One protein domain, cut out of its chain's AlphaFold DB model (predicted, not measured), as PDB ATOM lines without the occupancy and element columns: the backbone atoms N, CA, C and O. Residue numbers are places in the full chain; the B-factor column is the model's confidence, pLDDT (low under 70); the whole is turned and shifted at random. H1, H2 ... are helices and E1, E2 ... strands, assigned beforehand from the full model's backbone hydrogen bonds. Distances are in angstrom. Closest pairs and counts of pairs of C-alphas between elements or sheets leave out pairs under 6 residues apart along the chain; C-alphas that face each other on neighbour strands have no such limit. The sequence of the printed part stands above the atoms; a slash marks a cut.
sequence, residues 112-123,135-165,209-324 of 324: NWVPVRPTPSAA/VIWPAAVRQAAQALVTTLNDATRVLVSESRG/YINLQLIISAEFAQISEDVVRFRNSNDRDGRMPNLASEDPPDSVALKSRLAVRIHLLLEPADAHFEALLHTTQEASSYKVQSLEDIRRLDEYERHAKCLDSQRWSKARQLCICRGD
ATOM      1  N   ASN A 112     194.753 169.105 150.990       79.38
ATOM      2  CA  ASN A 112     195.253 168.112 151.927       79.38
ATOM      3  C   ASN A 112     194.297 168.013 153.115       79.38
ATOM      4  O   ASN A 112     194.146 168.960 153.884       79.38
ATOM      5  N   TRP A 113     193.667 166.851 153.274       83.75
ATOM      6  CA  TRP A 113     192.853 166.544 154.446       83.75
ATOM      7  C   TRP A 113     193.746 166.002 155.551       83.75
ATOM      8  O   TRP A 113     194.273 164.894 155.454       83.75
ATOM      9  N   VAL A 114     193.938 166.800 156.597       88.88
ATOM     10  CA  VAL A 114     194.784 166.420 157.728       88.88
ATOM     11  C   VAL A 114     193.905 165.979 158.893       88.88
ATOM     12  O   VAL A 114     193.143 166.802 159.415       88.88
ATOM     13  N   PRO A 115     194.003 164.710 159.334       91.12
ATOM     14  CA  PRO A 115     193.198 164.213 160.436       91.12
ATOM     15  C   PRO A 115     193.584 164.891 161.743       91.12
ATOM     16  O   PRO A 115     194.759 165.001 162.102       91.12
ATOM     17  N   VAL A 116     192.570 165.324 162.483       89.88
ATOM     18  CA  VAL A 116     192.735 165.951 163.787       89.88
ATOM     19  C   VAL A 116     192.720 164.868 164.848       89.88
ATOM     20  O   VAL A 116     191.744 164.138 165.000       89.88
ATOM     21  N   ARG A 117     193.808 164.774 165.610       88.94
ATOM     22  CA  ARG A 117     193.874 163.873 166.760       88.94
ATOM     23  C   ARG A 117     193.388 164.606 168.003       88.94
ATOM     24  O   ARG A 117     193.904 165.687 168.296       88.94
ATOM     25  N   PRO A 118     192.430 164.046 168.744       88.06
ATOM     26  CA  PRO A 118     192.034 164.633 170.003       88.06
ATOM     27  C   PRO A 118     192.979 164.192 171.128       88.06
ATOM     28  O   PRO A 118     193.659 163.167 171.028       88.06
ATOM     29  N   THR A 119     193.048 164.976 172.199       86.31
ATOM     30  CA  THR A 119     193.917 164.679 173.339       86.31
ATOM     31  C   THR A 119     193.159 163.876 174.397       86.31
ATOM     32  O   THR A 119     191.993 164.167 174.672       86.31
ATOM     33  N   PRO A 120     193.770 162.851 175.016       79.88
ATOM     34  CA  PRO A 120     193.143 162.176 176.147       79.88
ATOM     35  C   PRO A 120     192.996 163.171 177.305       79.88
ATOM     36  O   PRO A 120     193.942 163.890 177.632       79.88
ATOM     37  N   SER A 121     191.821 163.242 177.936       70.50
ATOM     38  CA  SER A 121     191.696 164.035 179.164       70.50
ATOM     39  C   SER A 121     192.499 163.368 180.280       70.50
ATOM     40  O   SER A 121     192.455 162.146 180.436       70.50
ATOM     41  N   ALA A 122     193.191 164.151 181.110       64.12
ATOM     42  CA  ALA A 122     193.890 163.624 182.285       64.12
ATOM     43  C   ALA A 122     192.951 162.834 183.230       64.12
ATOM     44  O   ALA A 122     193.384 161.900 183.896       64.12
ATOM     45  N   ALA A 123     191.647 163.142 183.219       56.97
ATOM     46  CA  ALA A 123     190.610 162.434 183.973       56.97
ATOM     47  C   ALA A 123     190.315 161.007 183.462       56.97
ATOM     48  O   ALA A 123     189.727 160.205 184.183       56.97
ATOM     49  N   VAL A 135     187.668 162.394 175.829       78.75
ATOM     50  CA  VAL A 135     188.659 162.837 174.852       78.75
ATOM     51  C   VAL A 135     188.365 164.301 174.517       78.75
ATOM     52  O   VAL A 135     187.210 164.687 174.333       78.75
ATOM     53  N   ILE A 136     189.400 165.141 174.481       85.50
ATOM     54  CA  ILE A 136     189.287 166.587 174.292       85.50
ATOM     55  C   ILE A 136     189.659 166.930 172.850       85.50
ATOM     56  O   ILE A 136     190.803 166.793 172.420       85.50
ATOM     57  N   TRP A 137     188.676 167.415 172.097       88.31
ATOM     58  CA  TRP A 137     188.894 167.942 170.755       88.31
ATOM     59  C   TRP A 137     189.406 169.393 170.798       88.31
ATOM     60  O   TRP A 137     188.991 170.165 171.679       88.31
ATOM     61  N   PRO A 138     190.260 169.811 169.837       88.19
ATOM     62  CA  PRO A 138     190.691 171.202 169.717       88.19
ATOM     63  C   PRO A 138     189.502 172.167 169.662       88.19
ATOM     64  O   PRO A 138     188.436 171.818 169.154       88.19
ATOM     65  N   ALA A 139     189.687 173.393 170.164       85.88
ATOM     66  CA  ALA A 139     188.621 174.401 170.233       85.88
ATOM     67  C   ALA A 139     187.922 174.611 168.881       85.88
ATOM     68  O   ALA A 139     186.696 174.607 168.830       85.88
ATOM     69  N   ALA A 140     188.704 174.650 167.800       85.00
ATOM     70  CA  ALA A 140     188.215 174.738 166.431       85.00
ATOM     71  C   ALA A 140     187.202 173.635 166.067       85.00
ATOM     72  O   ALA A 140     186.117 173.914 165.568       85.00
ATOM     73  N   VAL A 141     187.517 172.371 166.373       88.81
ATOM     74  CA  VAL A 141     186.625 171.237 166.076       88.81
ATOM     75  C   VAL A 141     185.363 171.293 166.938       88.81
ATOM     76  O   VAL A 141     184.269 171.019 166.451       88.81
ATOM     77  N   ARG A 142     185.487 171.699 168.208       89.56
ATOM     78  CA  ARG A 142     184.326 171.869 169.099       89.56
ATOM     79  C   ARG A 142     183.391 172.979 168.614       89.56
ATOM     80  O   ARG A 142     182.179 172.780 168.621       89.56
ATOM     81  N   GLN A 143     183.941 174.105 168.165       88.69
ATOM     82  CA  GLN A 143     183.176 175.212 167.585       88.69
ATOM     83  C   GLN A 143     182.482 174.791 166.286       88.69
ATOM     84  O   GLN A 143     181.301 175.074 166.115       88.69
ATOM     85  N   ALA A 144     183.172 174.053 165.409       89.00
ATOM     86  CA  ALA A 144     182.576 173.505 164.191       89.00
ATOM     87  C   ALA A 144     181.415 172.540 164.495       89.00
ATOM     88  O   ALA A 144     180.345 172.649 163.899       89.00
ATOM     89  N   ALA A 145     181.580 171.642 165.473       90.88
ATOM     90  CA  ALA A 145     180.513 170.736 165.895       90.88
ATOM     91  C   ALA A 145     179.284 171.498 166.421       90.88
ATOM     92  O   ALA A 145     178.149 171.186 166.059       90.88
ATOM     93  N   GLN A 146     179.507 172.523 167.248       90.06
ATOM     94  CA  GLN A 146     178.439 173.377 167.775       90.06
ATOM     95  C   GLN A 146     177.729 174.163 166.671       90.06
ATOM     96  O   GLN A 146     176.501 174.245 166.684       90.06
ATOM     97  N   ALA A 147     178.475 174.702 165.704       89.50
ATOM     98  CA  ALA A 147     177.907 175.385 164.550       89.50
ATOM     99  C   ALA A 147     176.993 174.448 163.748       89.50
ATOM    100  O   ALA A 147     175.847 174.807 163.490       89.50
ATOM    101  N   LEU A 148     177.438 173.219 163.453       88.44
ATOM    102  CA  LEU A 148     176.628 172.236 162.724       88.44
ATOM    103  C   LEU A 148     175.327 171.893 163.460       88.44
ATOM    104  O   LEU A 148     174.248 171.921 162.867       88.44
ATOM    105  N   VAL A 149     175.411 171.599 164.760       87.38
ATOM    106  CA  VAL A 149     174.232 171.289 165.584       87.38
ATOM    107  C   VAL A 149     173.268 172.473 165.637       87.38
ATOM    108  O   VAL A 149     172.054 172.285 165.579       87.38
ATOM    109  N   THR A 150     173.791 173.696 165.713       86.81
ATOM    110  CA  THR A 150     172.975 174.916 165.700       86.81
ATOM    111  C   THR A 150     172.259 175.072 164.359       86.81
ATOM    112  O   THR A 150     171.038 175.200 164.345       86.81
ATOM    113  N   THR A 151     172.971 174.930 163.235       85.75
ATOM    114  CA  THR A 151     172.382 174.968 161.886       85.75
ATOM    115  C   THR A 151     171.292 173.913 161.699       85.75
ATOM    116  O   THR A 151     170.229 174.222 161.164       85.75
ATOM    117  N   LEU A 152     171.508 172.682 162.171       81.94
ATOM    118  CA  LEU A 152     170.502 171.619 162.103       81.94
ATOM    119  C   LEU A 152     169.260 171.945 162.943       81.94
ATOM    120  O   LEU A 152     168.132 171.751 162.486       81.94
ATOM    121  N   ASN A 153     169.449 172.469 164.155       82.81
ATOM    122  CA  ASN A 153     168.342 172.887 165.012       82.81
ATOM    123  C   ASN A 153     167.559 174.062 164.408       82.81
ATOM    124  O   ASN A 153     166.328 174.058 164.449       82.81
ATOM    125  N   ASP A 154     168.238 175.032 163.800       81.38
ATOM    126  CA  ASP A 154     167.593 176.170 163.146       81.38
ATOM    127  C   ASP A 154     166.824 175.745 161.889       81.38
ATOM    128  O   ASP A 154     165.660 176.119 161.730       81.38
ATOM    129  N   ALA A 155     167.395 174.867 161.058       76.25
ATOM    130  CA  ALA A 155     166.681 174.262 159.931       76.25
ATOM    131  C   ALA A 155     165.434 173.484 160.396       76.25
ATOM    132  O   ALA A 155     164.370 173.564 159.779       76.25
ATOM    133  N   THR A 156     165.532 172.781 161.530       74.19
ATOM    134  CA  THR A 156     164.404 172.060 162.146       74.19
ATOM    135  C   THR A 156     163.292 173.006 162.573       74.19
ATOM    136  O   THR A 156     162.120 172.713 162.335       74.19
ATOM    137  N   ARG A 157     163.630 174.162 163.152       72.88
ATOM    138  CA  ARG A 157     162.636 175.170 163.547       72.88
ATOM    139  C   ARG A 157     161.857 175.694 162.346       72.88
ATOM    140  O   ARG A 157     160.632 175.731 162.425       72.88
ATOM    141  N   VAL A 158     162.546 176.024 161.251       71.38
ATOM    142  CA  VAL A 158     161.923 176.543 160.020       71.38
ATOM    143  C   VAL A 158     160.942 175.526 159.427       71.38
ATOM    144  O   VAL A 158     159.780 175.854 159.179       71.38
ATOM    145  N   LEU A 159     161.359 174.263 159.288       65.56
ATOM    146  CA  LEU A 159     160.490 173.212 158.748       65.56
ATOM    147  C   LEU A 159     159.266 172.943 159.633       65.56
ATOM    148  O   LEU A 159     158.159 172.755 159.127       65.56
ATOM    149  N   VAL A 160     159.436 172.956 160.959       64.31
ATOM    150  CA  VAL A 160     158.323 172.753 161.894       64.31
ATOM    151  C   VAL A 160     157.350 173.933 161.859       64.31
ATOM    152  O   VAL A 160     156.139 173.700 161.844       64.31
ATOM    153  N   SER A 161     157.837 175.179 161.826       63.09
ATOM    154  CA  SER A 161     156.964 176.358 161.764       63.09
ATOM    155  C   SER A 161     156.120 176.388 160.495       63.09
ATOM    156  O   SER A 161     154.932 176.684 160.570       63.09
ATOM    157  N   GLU A 162     156.696 176.009 159.352       60.28
ATOM    158  CA  GLU A 162     155.959 175.989 158.089       60.28
ATOM    159  C   GLU A 162     154.957 174.833 158.010       60.28
ATOM    160  O   GLU A 162     153.830 175.039 157.565       60.28
ATOM    161  N   SER A 163     155.295 173.655 158.551       54.97
ATOM    162  CA  SER A 163     154.351 172.527 158.614       54.97
ATOM    163  C   SER A 163     153.096 172.824 159.446       54.97
ATOM    164  O   SER A 163     152.038 172.274 159.173       54.97
ATOM    165  N   ARG A 164     153.187 173.714 160.448       53.06
ATOM    166  CA  ARG A 164     152.035 174.145 161.260       53.06
ATOM    167  C   ARG A 164     151.152 175.182 160.564       53.06
ATOM    168  O   ARG A 164     150.005 175.343 160.967       53.06
ATOM    169  N   GLY A 165     151.678 175.889 159.562       48.84
ATOM    170  CA  GLY A 165     150.919 176.847 158.754       48.84
ATOM    171  C   GLY A 165     150.046 176.187 157.681       48.84
ATOM    172  O   GLY A 165     149.112 176.815 157.192       48.84
ATOM    173  N   TYR A 209     164.950 169.057 170.211       63.25
ATOM    174  CA  TYR A 209     166.279 169.596 169.916       63.25
ATOM    175  C   TYR A 209     167.271 168.456 169.661       63.25
ATOM    176  O   TYR A 209     167.288 167.464 170.395       63.25
ATOM    177  N   ILE A 210     168.073 168.596 168.606       75.81
ATOM    178  CA  ILE A 210     169.181 167.699 168.273       75.81
ATOM    179  C   ILE A 210     170.372 168.080 169.156       75.81
ATOM    180  O   ILE A 210     170.693 169.265 169.288       75.81
ATOM    181  N   ASN A 211     171.030 167.084 169.749       80.50
ATOM    182  CA  ASN A 211     172.203 167.270 170.603       80.50
ATOM    183  C   ASN A 211     173.422 166.552 170.046       80.50
ATOM    184  O   ASN A 211     173.310 165.516 169.399       80.50
ATOM    185  N   LEU A 212     174.602 167.079 170.356       84.06
ATOM    186  CA  LEU A 212     175.853 166.387 170.088       84.06
ATOM    187  C   LEU A 212     176.024 165.217 171.064       84.06
ATOM    188  O   LEU A 212     176.103 165.444 172.269       84.06
ATOM    189  N   GLN A 213     176.137 163.997 170.541       84.12
ATOM    190  CA  GLN A 213     176.463 162.810 171.333       84.12
ATOM    191  C   GLN A 213     177.971 162.556 171.317       84.12
ATOM    192  O   GLN A 213     178.602 162.449 172.368       84.12
ATOM    193  N   LEU A 214     178.562 162.490 170.120       87.12
ATOM    194  CA  LEU A 214     179.982 162.205 169.938       87.12
ATOM    195  C   LEU A 214     180.514 162.816 168.637       87.12
ATOM    196  O   LEU A 214     179.832 162.838 167.618       87.12
ATOM    197  N   ILE A 215     181.768 163.265 168.660       89.44
ATOM    198  CA  ILE A 215     182.541 163.583 167.453       89.44
ATOM    199  C   ILE A 215     183.323 162.321 167.074       89.44
ATOM    200  O   ILE A 215     184.176 161.883 167.847       89.44
ATOM    201  N   ILE A 216     183.014 161.733 165.918       89.75
ATOM    202  CA  ILE A 216     183.630 160.489 165.433       89.75
ATOM    203  C   ILE A 216     184.998 160.787 164.820       89.75
ATOM    204  O   ILE A 216     185.996 160.158 165.171       89.75
ATOM    205  N   SER A 217     185.055 161.764 163.919       92.25
ATOM    206  CA  SER A 217     186.292 162.203 163.279       92.25
ATOM    207  C   SER A 217     186.205 163.667 162.867       92.25
ATOM    208  O   SER A 217     185.121 164.229 162.693       92.25
ATOM    209  N   ALA A 218     187.369 164.296 162.723       91.94
ATOM    210  CA  ALA A 218     187.490 165.628 162.159       91.94
ATOM    211  C   ALA A 218     188.784 165.739 161.356       91.94
ATOM    212  O   ALA A 218     189.822 165.206 161.755       91.94
ATOM    213  N   GLU A 219     188.726 166.461 160.248       92.06
ATOM    214  CA  GLU A 219     189.851 166.695 159.353       92.06
ATOM    215  C   GLU A 219     189.860 168.159 158.923       92.06
ATOM    216  O   GLU A 219     188.819 168.723 158.578       92.06
ATOM    217  N   PHE A 220     191.034 168.785 158.930       88.56
ATOM    218  CA  PHE A 220     191.191 170.119 158.360       88.56
ATOM    219  C   PHE A 220     191.499 170.004 156.872       88.56
ATOM    220  O   PHE A 220     192.435 169.298 156.493       88.56
ATOM    221  N   ALA A 221     190.762 170.747 156.051       85.62
ATOM    222  CA  ALA A 221     191.193 171.084 154.705       85.62
ATOM    223  C   ALA A 221     192.329 172.100 154.816       85.62
ATOM    224  O   ALA A 221     192.103 173.253 155.196       85.62
ATOM    225  N   GLN A 222     193.542 171.659 154.506       79.75
ATOM    226  CA  GLN A 222     194.724 172.503 154.448       79.75
ATOM    227  C   GLN A 222     195.120 172.751 152.995       79.75
ATOM    228  O   GLN A 222     195.215 171.820 152.190       79.75
ATOM    229  N   ILE A 223     195.377 174.013 152.676       76.00
ATOM    230  CA  ILE A 223     196.159 174.390 151.496       76.00
ATOM    231  C   ILE A 223     197.637 174.469 151.855       76.00
ATOM    232  O   ILE A 223     197.993 174.590 153.027       76.00
ATOM    233  N   SER A 224     198.499 174.395 150.840       77.12
ATOM    234  CA  SER A 224     199.941 174.548 151.040       77.12
ATOM    235  C   SER A 224     200.249 175.877 151.739       77.12
ATOM    236  O   SER A 224     199.681 176.920 151.401       77.12
ATOM    237  N   GLU A 225     201.165 175.840 152.710       78.31
ATOM    238  CA  GLU A 225     201.632 177.033 153.423       78.31
ATOM    239  C   GLU A 225     202.205 178.079 152.462       78.31
ATOM    240  O   GLU A 225     202.054 179.274 152.705       78.31
ATOM    241  N   ASP A 226     202.788 177.650 151.340       76.00
ATOM    242  CA  ASP A 226     203.316 178.547 150.313       76.00
ATOM    243  C   ASP A 226     202.215 179.388 149.658       76.00
ATOM    244  O   ASP A 226     202.461 180.534 149.292       76.00
ATOM    245  N   VAL A 227     200.981 178.871 149.553       75.75
ATOM    246  CA  VAL A 227     199.826 179.659 149.078       75.75
ATOM    247  C   VAL A 227     199.493 180.764 150.070       75.75
ATOM    248  O   VAL A 227     199.192 181.883 149.674       75.75
ATOM    249  N   VAL A 228     199.544 180.451 151.364       77.00
ATOM    250  CA  VAL A 228     199.225 181.396 152.441       77.00
ATOM    251  C   VAL A 228     200.313 182.452 152.597       77.00
ATOM    252  O   VAL A 228     200.019 183.607 152.893       77.00
ATOM    253  N   ARG A 229     201.575 182.057 152.410       78.25
ATOM    254  CA  ARG A 229     202.739 182.946 152.479       78.25
ATOM    255  C   ARG A 229     202.946 183.757 151.202       78.25
ATOM    256  O   ARG A 229     203.732 184.701 151.227       78.25
ATOM    257  N   PHE A 230     202.266 183.415 150.106       77.62
ATOM    258  CA  PHE A 230     202.362 184.157 148.855       77.62
ATOM    259  C   PHE A 230     201.836 185.581 149.031       77.62
ATOM    260  O   PHE A 230     200.652 185.799 149.285       77.62
ATOM    261  N   ARG A 231     202.729 186.558 148.862       76.81
ATOM    262  CA  ARG A 231     202.370 187.981 148.893       76.81
ATOM    263  C   ARG A 231     202.180 188.542 147.494       76.81
ATOM    264  O   ARG A 231     201.153 189.139 147.189       76.81
ATOM    265  N   ASN A 232     203.201 188.388 146.664       77.50
ATOM    266  CA  ASN A 232     203.255 188.902 145.304       77.50
ATOM    267  C   ASN A 232     204.350 188.180 144.513       77.50
ATOM    268  O   ASN A 232     205.056 187.324 145.045       77.50
ATOM    269  N   SER A 233     204.502 188.525 143.240       81.19
ATOM    270  CA  SER A 233     205.639 188.069 142.448       81.19
ATOM    271  C   SER A 233     206.864 188.942 142.727       81.19
ATOM    272  O   SER A 233     206.769 190.168 142.785       81.19
ATOM    273  N   ASN A 234     208.013 188.302 142.918       84.94
ATOM    274  CA  ASN A 234     209.305 188.947 143.139       84.94
ATOM    275  C   ASN A 234     209.992 189.353 141.819       84.94
ATOM    276  O   ASN A 234     211.015 190.033 141.820       84.94
ATOM    277  N   ASP A 235     209.461 188.909 140.681       80.56
ATOM    278  CA  ASP A 235     209.973 189.151 139.338       80.56
ATOM    279  C   ASP A 235     208.986 189.932 138.463       80.56
ATOM    280  O   ASP A 235     207.800 190.083 138.755       80.56
ATOM    281  N   ARG A 236     209.508 190.463 137.353       84.75
ATOM    282  CA  ARG A 236     208.767 191.337 136.435       84.75
ATOM    283  C   ARG A 236     207.751 190.585 135.570       84.75
ATOM    284  O   ARG A 236     206.791 191.196 135.115       84.75
ATOM    285  N   ASP A 237     207.982 189.299 135.310       77.31
ATOM    286  CA  ASP A 237     207.115 188.416 134.520       77.31
ATOM    287  C   ASP A 237     206.176 187.559 135.380       77.31
ATOM    288  O   ASP A 237     205.379 186.789 134.842       77.31
ATOM    289  N   GLY A 238     206.221 187.723 136.704       71.06
ATOM    290  CA  GLY A 238     205.215 187.193 137.611       71.06
ATOM    291  C   GLY A 238     205.395 185.730 138.019       71.06
ATOM    292  O   GLY A 238     204.472 185.162 138.603       71.06
ATOM    293  N   ARG A 239     206.529 185.091 137.706       68.44
ATOM    294  CA  ARG A 239     206.732 183.640 137.846       68.44
ATOM    295  C   ARG A 239     207.404 183.217 139.145       68.44
ATOM    296  O   ARG A 239     207.274 182.055 139.534       68.44
ATOM    297  N   MET A 240     208.119 184.118 139.804       75.06
ATOM    298  CA  MET A 240     208.831 183.854 141.046       75.06
ATOM    299  C   MET A 240     208.011 184.382 142.219       75.06
ATOM    300  O   MET A 240     207.868 185.594 142.362       75.06
ATOM    301  N   PRO A 241     207.477 183.507 143.085       74.88
ATOM    302  CA  PRO A 241     206.703 183.952 144.231       74.88
ATOM    303  C   PRO A 241     207.601 184.609 145.282       74.88
ATOM    304  O   PRO A 241     208.703 184.141 145.572       74.88
ATOM    305  N   ASN A 242     207.098 185.670 145.900       82.25
ATOM    306  CA  ASN A 242     207.635 186.227 147.128       82.25
ATOM    307  C   ASN A 242     206.944 185.559 148.326       82.25
ATOM    308  O   ASN A 242     205.746 185.755 148.549       82.25
ATOM    309  N   LEU A 243     207.716 184.769 149.073       80.75
ATOM    310  CA  LEU A 243     207.258 183.973 150.219       80.75
ATOM    311  C   LEU A 243     207.814 184.478 151.561       80.75
ATOM    312  O   LEU A 243     207.788 183.744 152.548       80.75
ATOM    313  N   ALA A 244     208.361 185.698 151.615       79.62
ATOM    314  CA  ALA A 244     208.906 186.253 152.853       79.62
ATOM    315  C   ALA A 244     207.808 186.349 153.934       79.62
ATOM    316  O   ALA A 244     206.882 187.157 153.824       79.62
ATOM    317  N   SER A 245     207.892 185.507 154.973       68.50
ATOM    318  CA  SER A 245     206.900 185.454 156.050       68.50
ATOM    319  C   SER A 245     207.238 186.438 157.171       68.50
ATOM    320  O   SER A 245     208.250 186.273 157.849       68.50
ATOM    321  N   GLU A 246     206.358 187.407 157.418       75.94
ATOM    322  CA  GLU A 246     206.354 188.198 158.666       75.94
ATOM    323  C   GLU A 246     205.431 187.581 159.730       75.94
ATOM    324  O   GLU A 246     205.489 187.937 160.904       75.94
ATOM    325  N   ASP A 247     204.573 186.644 159.319       76.06
ATOM    326  CA  ASP A 247     203.630 185.965 160.196       76.06
ATOM    327  C   ASP A 247     204.317 184.863 161.027       76.06
ATOM    328  O   ASP A 247     205.102 184.080 160.482       76.06
ATOM    329  N   PRO A 248     203.957 184.714 162.317       80.12
ATOM    330  CA  PRO A 248     204.360 183.564 163.116       80.12
ATOM    331  C   PRO A 248     203.907 182.241 162.470       80.12
ATOM    332  O   PRO A 248     202.834 182.200 161.859       80.12
ATOM    333  N   PRO A 249     204.647 181.134 162.654       77.88
ATOM    334  CA  PRO A 249     204.306 179.837 162.062       77.88
ATOM    335  C   PRO A 249     202.882 179.371 162.407       77.88
ATOM    336  O   PRO A 249     202.169 178.878 161.534       77.88
ATOM    337  N   ASP A 250     202.414 179.627 163.631       75.94
ATOM    338  CA  ASP A 250     201.050 179.285 164.053       75.94
ATOM    339  C   ASP A 250     199.975 180.065 163.276       75.94
ATOM    340  O   ASP A 250     198.935 179.508 162.926       75.94
ATOM    341  N   SER A 251     200.237 181.337 162.949       77.38
ATOM    342  CA  SER A 251     199.345 182.183 162.141       77.38
ATOM    343  C   SER A 251     199.209 181.624 160.725       77.38
ATOM    344  O   SER A 251     198.100 181.508 160.204       77.38
ATOM    345  N   VAL A 252     200.320 181.186 160.127       76.81
ATOM    346  CA  VAL A 252     200.322 180.558 158.798       76.81
ATOM    347  C   VAL A 252     199.526 179.252 158.812       76.81
ATOM    348  O   VAL A 252     198.683 179.043 157.942       76.81
ATOM    349  N   ALA A 253     199.724 178.406 159.828       74.44
ATOM    350  CA  ALA A 253     199.005 177.140 159.975       74.44
ATOM    351  C   ALA A 253     197.500 177.310 160.264       74.44
ATOM    352  O   ALA A 253     196.706 176.406 160.002       74.44
ATOM    353  N   LEU A 254     197.095 178.443 160.842       74.19
ATOM    354  CA  LEU A 254     195.692 178.821 161.015       74.19
ATOM    355  C   LEU A 254     195.093 179.333 159.702       74.19
ATOM    356  O   LEU A 254     194.025 178.872 159.311       74.19
ATOM    357  N   LYS A 255     195.801 180.222 158.996       72.81
ATOM    358  CA  LYS A 255     195.388 180.768 157.693       72.81
ATOM    359  C   LYS A 255     195.350 179.707 156.582       72.81
ATOM    360  O   LYS A 255     194.594 179.859 155.629       72.81
ATOM    361  N   SER A 256     196.124 178.625 156.701       73.62
ATOM    362  CA  SER A 256     196.102 177.507 155.745       73.62
ATOM    363  C   SER A 256     194.891 176.593 155.891       73.62
ATOM    364  O   SER A 256     194.613 175.808 154.983       73.62
ATOM    365  N   ARG A 257     194.146 176.685 157.000       80.19
ATOM    366  CA  ARG A 257     192.921 175.909 157.219       80.19
ATOM    367  C   ARG A 257     191.747 176.622 156.576       80.19
ATOM    368  O   ARG A 257     191.314 177.662 157.052       80.19
ATOM    369  N   LEU A 258     191.190 176.028 155.532       77.31
ATOM    370  CA  LEU A 258     190.070 176.621 154.798       77.31
ATOM    371  C   LEU A 258     188.716 176.108 155.269       77.31
ATOM    372  O   LEU A 258     187.717 176.829 155.256       77.31
ATOM    373  N   ALA A 259     188.683 174.845 155.675       84.56
ATOM    374  CA  ALA A 259     187.471 174.180 156.102       84.56
ATOM    375  C   ALA A 259     187.776 173.040 157.078       84.56
ATOM    376  O   ALA A 259     188.913 172.578 157.206       84.56
ATOM    377  N   VAL A 260     186.735 172.581 157.760       88.69
ATOM    378  CA  VAL A 260     186.729 171.387 158.599       88.69
ATOM    379  C   VAL A 260     185.707 170.429 158.025       88.69
ATOM    380  O   VAL A 260     184.538 170.784 157.909       88.69
ATOM    381  N   ARG A 261     186.136 169.208 157.718       91.25
ATOM    382  CA  ARG A 261     185.221 168.085 157.536       91.25
ATOM    383  C   ARG A 261     185.043 167.411 158.885       91.25
ATOM    384  O   ARG A 261     186.028 166.992 159.492       91.25
ATOM    385  N   ILE A 262     183.812 167.341 159.372       92.31
ATOM    386  CA  ILE A 262     183.495 166.746 160.668       92.31
ATOM    387  C   ILE A 262     182.449 165.653 160.511       92.31
ATOM    388  O   ILE A 262     181.467 165.833 159.798       92.31
ATOM    389  N   HIS A 263     182.658 164.537 161.201       92.75
ATOM    390  CA  HIS A 263     181.693 163.453 161.306       92.75
ATOM    391  C   HIS A 263     181.191 163.377 162.747       92.75
ATOM    392  O   HIS A 263     181.960 163.132 163.682       92.75
ATOM    393  N   LEU A 264     179.896 163.617 162.925       88.38
ATOM    394  CA  LEU A 264     179.218 163.652 164.210       88.38
ATOM    395  C   LEU A 264     178.197 162.532 164.332       88.38
ATOM    396  O   LEU A 264     177.481 162.212 163.384       88.38
ATOM    397  N   LEU A 265     178.092 162.030 165.554       85.44
ATOM    398  CA  LEU A 265     176.953 161.280 166.036       85.44
ATOM    399  C   LEU A 265     176.069 162.224 166.845       85.44
ATOM    400  O   LEU A 265     176.532 162.850 167.809       85.44
ATOM    401  N   LEU A 266     174.813 162.350 166.434       82.56
ATOM    402  CA  LEU A 266     173.848 163.234 167.066       82.56
ATOM    403  C   LEU A 266     172.727 162.442 167.728       82.56
ATOM    404  O   LEU A 266     172.253 161.432 167.212       82.56
ATOM    405  N   GLU A 267     172.280 162.970 168.858       73.75
ATOM    406  CA  GLU A 267     171.119 162.499 169.580       73.75
ATOM    407  C   GLU A 267     169.872 163.311 169.221       73.75
ATOM    408  O   GLU A 267     169.967 164.515 168.958       73.75
ATOM    409  N   PRO A 268     168.680 162.704 169.335       62.91
ATOM    410  CA  PRO A 268     168.465 161.290 169.708       62.91
ATOM    411  C   PRO A 268     168.877 160.207 168.644       62.91
ATOM    412  O   PRO A 268     169.308 160.517 167.552       62.91
ATOM    413  N   ALA A 269     168.767 158.898 168.918       62.78
ATOM    414  CA  ALA A 269     168.945 157.772 167.952       62.78
ATOM    415  C   ALA A 269     170.195 157.727 167.040       62.78
ATOM    416  O   ALA A 269     170.081 157.260 165.904       62.78
ATOM    417  N   ASP A 270     171.365 158.121 167.545       70.12
ATOM    418  CA  ASP A 270     172.660 157.813 166.922       70.12
ATOM    419  C   ASP A 270     172.727 158.221 165.430       70.12
ATOM    420  O   ASP A 270     173.166 157.453 164.571       70.12
ATOM    421  N   ALA A 271     172.228 159.416 165.096       74.25
ATOM    422  CA  ALA A 271     172.164 159.889 163.716       74.25
ATOM    423  C   ALA A 271     173.541 160.374 163.242       74.25
ATOM    424  O   ALA A 271     174.136 161.264 163.856       74.25
ATOM    425  N   HIS A 272     174.029 159.812 162.136       84.69
ATOM    426  CA  HIS A 272     175.353 160.117 161.596       84.69
ATOM    427  C   HIS A 272     175.289 161.263 160.587       84.69
ATOM    428  O   HIS A 272     174.580 161.179 159.577       84.69
ATOM    429  N   PHE A 273     176.073 162.308 160.835       85.81
ATOM    430  CA  PHE A 273     176.211 163.454 159.943       85.81
ATOM    431  C   PHE A 273     177.678 163.716 159.632       85.81
ATOM    432  O   PHE A 273     178.477 163.927 160.539       85.81
ATOM    433  N   GLU A 274     178.019 163.758 158.354       90.69
ATOM    434  CA  GLU A 274     179.251 164.356 157.859       90.69
ATOM    435  C   GLU A 274     178.930 165.761 157.354       90.69
ATOM    436  O   GLU A 274     177.969 165.941 156.612       90.69
ATOM    437  N   ALA A 275     179.705 166.766 157.737       88.88
ATOM    438  CA  ALA A 275     179.538 168.103 157.186       88.88
ATOM    439  C   ALA A 275     180.871 168.766 156.874       88.88
ATOM    440  O   ALA A 275     181.869 168.550 157.570       88.88
ATOM    441  N   LEU A 276     180.850 169.612 155.850       87.62
ATOM    442  CA  LEU A 276     181.924 170.536 155.530       87.62
ATOM    443  C   LEU A 276     181.591 171.924 156.091       87.62
ATOM    444  O   LEU A 276     180.554 172.500 155.779       87.62
ATOM    445  N   LEU A 277     182.465 172.466 156.939       88.38
ATOM    446  CA  LEU A 277     182.312 173.802 157.511       88.38
ATOM    447  C   LEU A 277     183.471 174.689 157.093       88.38
ATOM    448  O   LEU A 277     184.628 174.356 157.344       88.38
ATOM    449  N   HIS A 278     183.169 175.846 156.518       82.38
ATOM    450  CA  HIS A 278     184.180 176.810 156.097       82.38
ATOM    451  C   HIS A 278     184.552 177.747 157.249       82.38
ATOM    452  O   HIS A 278     183.701 178.108 158.069       82.38
ATOM    453  N   THR A 279     185.828 178.135 157.314       75.31
ATOM    454  CA  THR A 279     186.274 179.171 158.255       75.31
ATOM    455  C   THR A 279     185.844 180.548 157.754       75.31
ATOM    456  O   THR A 279     185.938 180.837 156.559       75.31
ATOM    457  N   THR A 280     185.398 181.424 158.651       68.12
ATOM    458  CA  THR A 280     185.196 182.840 158.322       68.12
ATOM    459  C   THR A 280     186.540 183.574 158.294       68.12
ATOM    460  O   THR A 280     187.448 183.234 159.054       68.12
ATOM    461  N   GLN A 281     186.682 184.571 157.408       56.31
ATOM    462  CA  GLN A 281     187.921 185.361 157.264       56.31
ATOM    463  C   GLN A 281     188.226 186.240 158.490       56.31
ATOM    464  O   GLN A 281     189.361 186.664 158.679       56.31
ATOM    465  N   GLU A 282     187.246 186.432 159.371       52.25
ATOM    466  CA  GLU A 282     187.399 187.108 160.653       52.25
ATOM    467  C   GLU A 282     186.995 186.137 161.766       52.25
ATOM    468  O   GLU A 282     185.875 185.626 161.779       52.25
ATOM    469  N   ALA A 283     187.941 185.870 162.670       47.03
ATOM    470  CA  ALA A 283     187.777 185.158 163.938       47.03
ATOM    471  C   ALA A 283     187.203 183.736 163.855       47.03
ATOM    472  O   ALA A 283     185.994 183.593 163.916       47.03
ATOM    473  N   SER A 284     188.069 182.709 163.803       58.59
ATOM    474  CA  SER A 284     187.914 181.369 164.434       58.59
ATOM    475  C   SER A 284     186.499 180.766 164.551       58.59
ATOM    476  O   SER A 284     186.199 180.025 165.488       58.59
ATOM    477  N   SER A 285     185.622 181.067 163.601       72.44
ATOM    478  CA  SER A 285     184.213 180.724 163.619       72.44
ATOM    479  C   SER A 285     183.911 179.941 162.358       72.44
ATOM    480  O   SER A 285     184.474 180.175 161.285       72.44
ATOM    481  N   TYR A 286     183.057 178.944 162.529       81.50
ATOM    482  CA  TYR A 286     182.719 177.995 161.491       81.50
ATOM    483  C   TYR A 286     181.275 178.209 161.106       81.50
ATOM    484  O   TYR A 286     180.402 178.300 161.972       81.50
ATOM    485  N   LYS A 287     181.025 178.263 159.802       80.19
ATOM    486  CA  LYS A 287     179.675 178.366 159.269       80.19
ATOM    487  C   LYS A 287     179.458 177.285 158.221       80.19
ATOM    488  O   LYS A 287     180.313 177.049 157.369       80.19
ATOM    489  N   VAL A 288     178.295 176.651 158.297       79.00
ATOM    490  CA  VAL A 288     177.754 175.843 157.204       79.00
ATOM    491  C   VAL A 288     177.200 176.812 156.158       79.00
ATOM    492  O   VAL A 288     176.348 177.640 156.492       79.00
ATOM    493  N   GLN A 289     177.712 176.767 154.927       75.56
ATOM    494  CA  GLN A 289     177.315 177.712 153.877       75.56
ATOM    495  C   GLN A 289     175.995 177.295 153.226       75.56
ATOM    496  O   GLN A 289     175.097 178.123 153.082       75.56
ATOM    497  N   SER A 290     175.856 176.007 152.913       74.38
ATOM    498  CA  SER A 290     174.647 175.405 152.356       74.38
ATOM    499  C   SER A 290     174.233 174.171 153.158       74.38
ATOM    500  O   SER A 290     175.062 173.452 153.708       74.38
ATOM    501  N   LEU A 291     172.933 173.858 153.178       72.19
ATOM    502  CA  LEU A 291     172.457 172.566 153.693       72.19
ATOM    503  C   LEU A 291     172.984 171.383 152.864       72.19
ATOM    504  O   LEU A 291     173.001 170.266 153.373       72.19
ATOM    505  N   GLU A 292     173.435 171.629 151.629       75.00
ATOM    506  CA  GLU A 292     174.112 170.651 150.762       75.00
ATOM    507  C   GLU A 292     175.465 170.198 151.321       75.00
ATOM    508  O   GLU A 292     175.858 169.050 151.110       75.00
ATOM    509  N   ASP A 293     176.122 171.053 152.111       79.25
ATOM    510  CA  ASP A 293     177.395 170.741 152.767       79.25
ATOM    511  C   ASP A 293     177.225 169.754 153.928       79.25
ATOM    512  O   ASP A 293     178.214 169.243 154.455       79.25
ATOM    513  N   ILE A 294     175.979 169.489 154.341       83.00
ATOM    514  CA  ILE A 294     175.627 168.521 155.376       83.00
ATOM    515  C   ILE A 294     175.127 167.244 154.707       83.00
ATOM    516  O   ILE A 294     174.068 167.212 154.080       83.00
ATOM    517  N   ARG A 295     175.841 166.148 154.931       81.06
ATOM    518  CA  ARG A 295     175.452 164.806 154.518       81.06
ATOM    519  C   ARG A 295     175.063 163.967 155.713       81.06
ATOM    520  O   ARG A 295     175.866 163.680 156.593       81.06
ATOM    521  N   ARG A 296     173.824 163.497 155.712       78.19
ATOM    522  CA  ARG A 296     173.439 162.381 156.568       78.19
ATOM    523  C   ARG A 296     174.001 161.088 155.970       78.19
ATOM    524  O   ARG A 296     173.929 160.909 154.759       78.19
ATOM    525  N   LEU A 297     174.581 160.209 156.784       76.19
ATOM    526  CA  LEU A 297     175.205 158.971 156.283       76.19
ATOM    527  C   LEU A 297     174.276 157.746 156.327       76.19
ATOM    528  O   LEU A 297     174.564 156.738 155.687       76.19
ATOM    529  N   ASP A 298     173.158 157.825 157.052       70.62
ATOM    530  CA  ASP A 298     172.146 156.763 157.069       70.62
ATOM    531  C   ASP A 298     171.388 156.682 155.728       70.62
ATOM    532  O   ASP A 298     171.309 157.654 154.986       70.62
ATOM    533  N   GLU A 299     170.740 155.557 155.424       60.47
ATOM    534  CA  GLU A 299     169.896 155.444 154.229       60.47
ATOM    535  C   GLU A 299     168.541 156.171 154.426       60.47
ATOM    536  O   GLU A 299     167.645 155.668 155.107       60.47
ATOM    537  N   TYR A 300     168.364 157.366 153.842       61.25
ATOM    538  CA  TYR A 300     167.170 158.210 154.073       61.25
ATOM    539  C   TYR A 300     166.357 158.573 152.823       61.25
ATOM    540  O   TYR A 300     165.203 158.970 152.975       61.25
ATOM    541  N   GLU A 301     166.887 158.441 151.602       55.22
ATOM    542  CA  GLU A 301     166.243 158.988 150.390       55.22
ATOM    543  C   GLU A 301     164.812 158.454 150.186       55.22
ATOM    544  O   GLU A 301     163.885 159.195 149.846       55.22
ATOM    545  N   ARG A 302     164.593 157.175 150.524       59.12
ATOM    546  CA  ARG A 302     163.279 156.512 150.459       59.12
ATOM    547  C   ARG A 302     162.242 157.095 151.429       59.12
ATOM    548  O   ARG A 302     161.043 156.946 151.191       59.12
ATOM    549  N   HIS A 303     162.696 157.777 152.478       60.47
ATOM    550  CA  HIS A 303     161.882 158.314 153.564       60.47
ATOM    551  C   HIS A 303     161.658 159.830 153.464       60.47
ATOM    552  O   HIS A 303     160.944 160.377 154.290       60.47
ATOM    553  N   ALA A 304     162.196 160.537 152.466       62.25
ATOM    554  CA  ALA A 304     162.068 162.001 152.353       62.25
ATOM    555  C   ALA A 304     160.806 162.479 151.597       62.25
ATOM    556  O   ALA A 304     160.691 163.651 151.236       62.25
ATOM    557  N   LYS A 305     159.854 161.577 151.315       64.62
ATOM    558  CA  LYS A 305     158.714 161.832 150.409       64.62
ATOM    559  C   LYS A 305     157.712 162.881 150.905       64.62
ATOM    560  O   LYS A 305     157.006 163.439 150.077       64.62
ATOM    561  N   CYS A 306     157.646 163.151 152.211       62.25
ATOM    562  CA  CYS A 306     156.695 164.120 152.776       62.25
ATOM    563  C   CYS A 306     157.072 165.586 152.537       62.25
ATOM    564  O   CYS A 306     156.256 166.469 152.777       62.25
ATOM    565  N   LEU A 307     158.304 165.861 152.111       67.12
ATOM    566  CA  LEU A 307     158.731 167.209 151.775       67.12
ATOM    567  C   LEU A 307     158.524 167.468 150.288       67.12
ATOM    568  O   LEU A 307     158.978 166.679 149.462       67.12
ATOM    569  N   ASP A 308     157.914 168.597 149.941       68.44
ATOM    570  CA  ASP A 308     157.788 169.026 148.549       68.44
ATOM    571  C   ASP A 308     159.171 169.113 147.868       68.44
ATOM    572  O   ASP A 308     160.109 169.716 148.398       68.44
ATOM    573  N   SER A 309     159.323 168.468 146.708       70.75
ATOM    574  CA  SER A 309     160.607 168.384 146.003       70.75
ATOM    575  C   SER A 309     161.048 169.688 145.350       70.75
ATOM    576  O   SER A 309     162.243 169.853 145.135       70.75
ATOM    577  N   GLN A 310     160.125 170.592 145.017       75.75
ATOM    578  CA  GLN A 310     160.454 171.887 144.419       75.75
ATOM    579  C   GLN A 310     160.832 172.902 145.495       75.75
ATOM    580  O   GLN A 310     161.796 173.645 145.338       75.75
ATOM    581  N   ARG A 311     160.101 172.903 146.612       69.44
ATOM    582  CA  ARG A 311     160.278 173.878 147.691       69.44
ATOM    583  C   ARG A 311     161.393 173.512 148.668       69.44
ATOM    584  O   ARG A 311     162.091 174.395 149.155       69.44
ATOM    585  N   TRP A 312     161.573 172.222 148.954       70.69
ATOM    586  CA  TRP A 312     162.478 171.733 150.001       70.69
ATOM    587  C   TRP A 312     163.540 170.765 149.481       70.69
ATOM    588  O   TRP A 312     164.012 169.905 150.227       70.69
ATOM    589  N   SER A 313     163.941 170.906 148.216       72.94
ATOM    590  CA  SER A 313     164.940 170.054 147.550       72.94
ATOM    591  C   SER A 313     166.195 169.828 148.404       72.94
ATOM    592  O   SER A 313     166.566 168.683 148.652       72.94
ATOM    593  N   LYS A 314     166.781 170.902 148.946       71.75
ATOM    594  CA  LYS A 314     168.005 170.858 149.765       71.75
ATOM    595  C   LYS A 314     167.810 170.231 151.147       71.75
ATOM    596  O   LYS A 314     168.722 169.621 151.687       71.75
ATOM    597  N   ALA A 315     166.624 170.362 151.741       70.25
ATOM    598  CA  ALA A 315     166.339 169.834 153.079       70.25
ATOM    599  C   ALA A 315     165.909 168.359 153.058       70.25
ATOM    600  O   ALA A 315     166.028 167.663 154.070       70.25
ATOM    601  N   ARG A 316     165.445 167.849 151.906       70.75
ATOM    602  CA  ARG A 316     165.026 166.447 151.738       70.75
ATOM    603  C   ARG A 316     166.105 165.455 152.141       70.75
ATOM    604  O   ARG A 316     165.772 164.420 152.704       70.75
ATOM    605  N   GLN A 317     167.374 165.794 151.931       70.44
ATOM    606  CA  GLN A 317     168.480 164.907 152.281       70.44
ATOM    607  C   GLN A 317     168.726 164.747 153.791       70.44
ATOM    608  O   GLN A 317     169.459 163.868 154.235       70.44
ATOM    609  N   LEU A 318     168.117 165.609 154.603       70.38
ATOM    610  CA  LEU A 318     168.268 165.604 156.055       70.38
ATOM    611  C   LEU A 318     167.021 165.031 156.750       70.38
ATOM    612  O   LEU A 318     167.078 164.620 157.915       70.38
ATOM    613  N   CYS A 319     165.891 164.964 156.038       66.81
ATOM    614  CA  CYS A 319     164.597 164.562 156.578       66.81
ATOM    615  C   CYS A 319     164.318 163.064 156.452       66.81
ATOM    616  O   CYS A 319     164.527 162.445 155.413       66.81
ATOM    617  N   ILE A 320     163.719 162.511 157.508       62.00
ATOM    618  CA  ILE A 320     163.037 161.215 157.479       62.00
ATOM    619  C   ILE A 320     161.589 161.476 157.855       62.00
ATOM    620  O   ILE A 320     161.266 161.779 159.005       62.00
ATOM    621  N   CYS A 321     160.719 161.350 156.870       58.62
ATOM    622  CA  CYS A 321     159.287 161.362 157.052       58.62
ATOM    623  C   CYS A 321     158.837 159.992 157.544       58.62
ATOM    624  O   CYS A 321     159.281 158.961 157.034       58.62
ATOM    625  N   ARG A 322     157.925 159.974 158.515       53.50
ATOM    626  CA  ARG A 322     157.144 158.764 158.763       53.50
ATOM    627  C   ARG A 322     156.234 158.560 157.553       53.50
ATOM    628  O   ARG A 322     155.470 159.458 157.222       53.50
ATOM    629  N   GLY A 323     156.399 157.436 156.865       51.81
ATOM    630  CA  GLY A 323     155.328 156.870 156.054       51.81
ATOM    631  C   GLY A 323     154.416 156.069 156.978       51.81
ATOM    632  O   GLY A 323     154.919 155.500 157.952       51.81
ATOM    633  N   ASP A 324     153.119 156.107 156.698       35.84
ATOM    634  CA  ASP A 324     152.098 155.281 157.349       35.84
ATOM    635  C   ASP A 324     152.424 153.778 157.295       35.84
ATOM    636  O   ASP A 324     153.027 153.328 156.288       35.84
TER     637      ASP A 324
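What this domain is: This is residues 112 to 123, 135 to 165 and 209 to 324 of the 324 residues of an uncharacterized protein of Sparganum proliferum (UniProt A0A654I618). A strongly twisted, curled sheet of five strands wraps round the first part of one long helix, H1, whose later residues run on beyond the sheet. At one end of this core sit two short helices, H2 and H3, with the long loop of residues 230 to 248 between them; at the opposite end lies the tail of residues 297 to 324, with no named element. The printed part has 159 residues, 78 of them, under half, in three named helices and five named strands, in the order E1 H1 E2 H2 H3 E3 E4 E5; the class is mixed, helices and strands. The sheet order is E1 E2 E3 E4 E5, all antiparallel. The whole is loose, with a radius of gyration of the C-alphas of 19.8 A, and its outline is flat, spanning 69 by 48 by 25 A.

Where its parts are: E1, residues 112 to 115, begins at C-alpha 112 (195.253, 168.112, 151.927). H1, residues 139 to 165, is 39.5 A long and ends at C-alpha 165 (150.919, 176.847, 158.754). E2, residues 211 to 222, is 28.2 A long and bends by 80 degrees at residue 214. H2 is residues 225 to 229 and H3 residues 249 to 255, 10.0 A long. E3, residues 257 to 267, is 28.4 A long, and E4, residues 271 to 279, 24.5 A. E5, residues 294 to 296, ends at C-alpha 296 (173.439, 162.381, 156.568).

How they stand to each other: The edge strands are E1 and E5. E1 and E2 are antiparallel at 142 degrees, with N 114 and O 220 2.9 A apart, within hydrogen-bond range. E2 and E3 are antiparallel at 161 degrees, with N 219 and O 261 at 2.9 A. E3 and E4 form a hairpin, with N 262 and O 275 at 2.9 A; E4 and E5 form another, with N 295 and O 274 at 2.7 A. E3, E4 and E5 make a meander, each strand the antiparallel neighbour of the one before. H1 is on one face of the sheet, in two layers, a helix layer and a sheet layer, and the sheet curls round its residues 140 to 153. The closest C-alphas of H1 and E4 are those of Ala 144 and Leu 277, 6.7 A apart; of H1 and E2, those of Val 149 and Asn 211, 6.7 A. H3 only grazes the sheet, with its residues 253 to 255. H2 is not on the sheet but touches H3, the closest C-alphas being those of Val 228 and Val 252, 6.5 A. H1 and H2 are apart, as are H1 and H3. In H1, H2 and H3 every O i to N i+4 pair is within hydrogen-bond range.

The domain as a whole: The two C-alphas farthest apart, those of Arg 236 and Asp 324, are 70.3 A apart. Residues 124 to 134 are not printed, a gap of 9.3 A between C-alphas 123 and 135, nor are residues 166 to 208, a gap of 20.3 A between C-alphas 165 and 209. The links H2 to H3 and E4 to E5 are long. The mean pLDDT of the printed part is 76.2; 36 residues are under 70, among them 159 to 165, 280 to 284, 299 to 308 and 319 to 324.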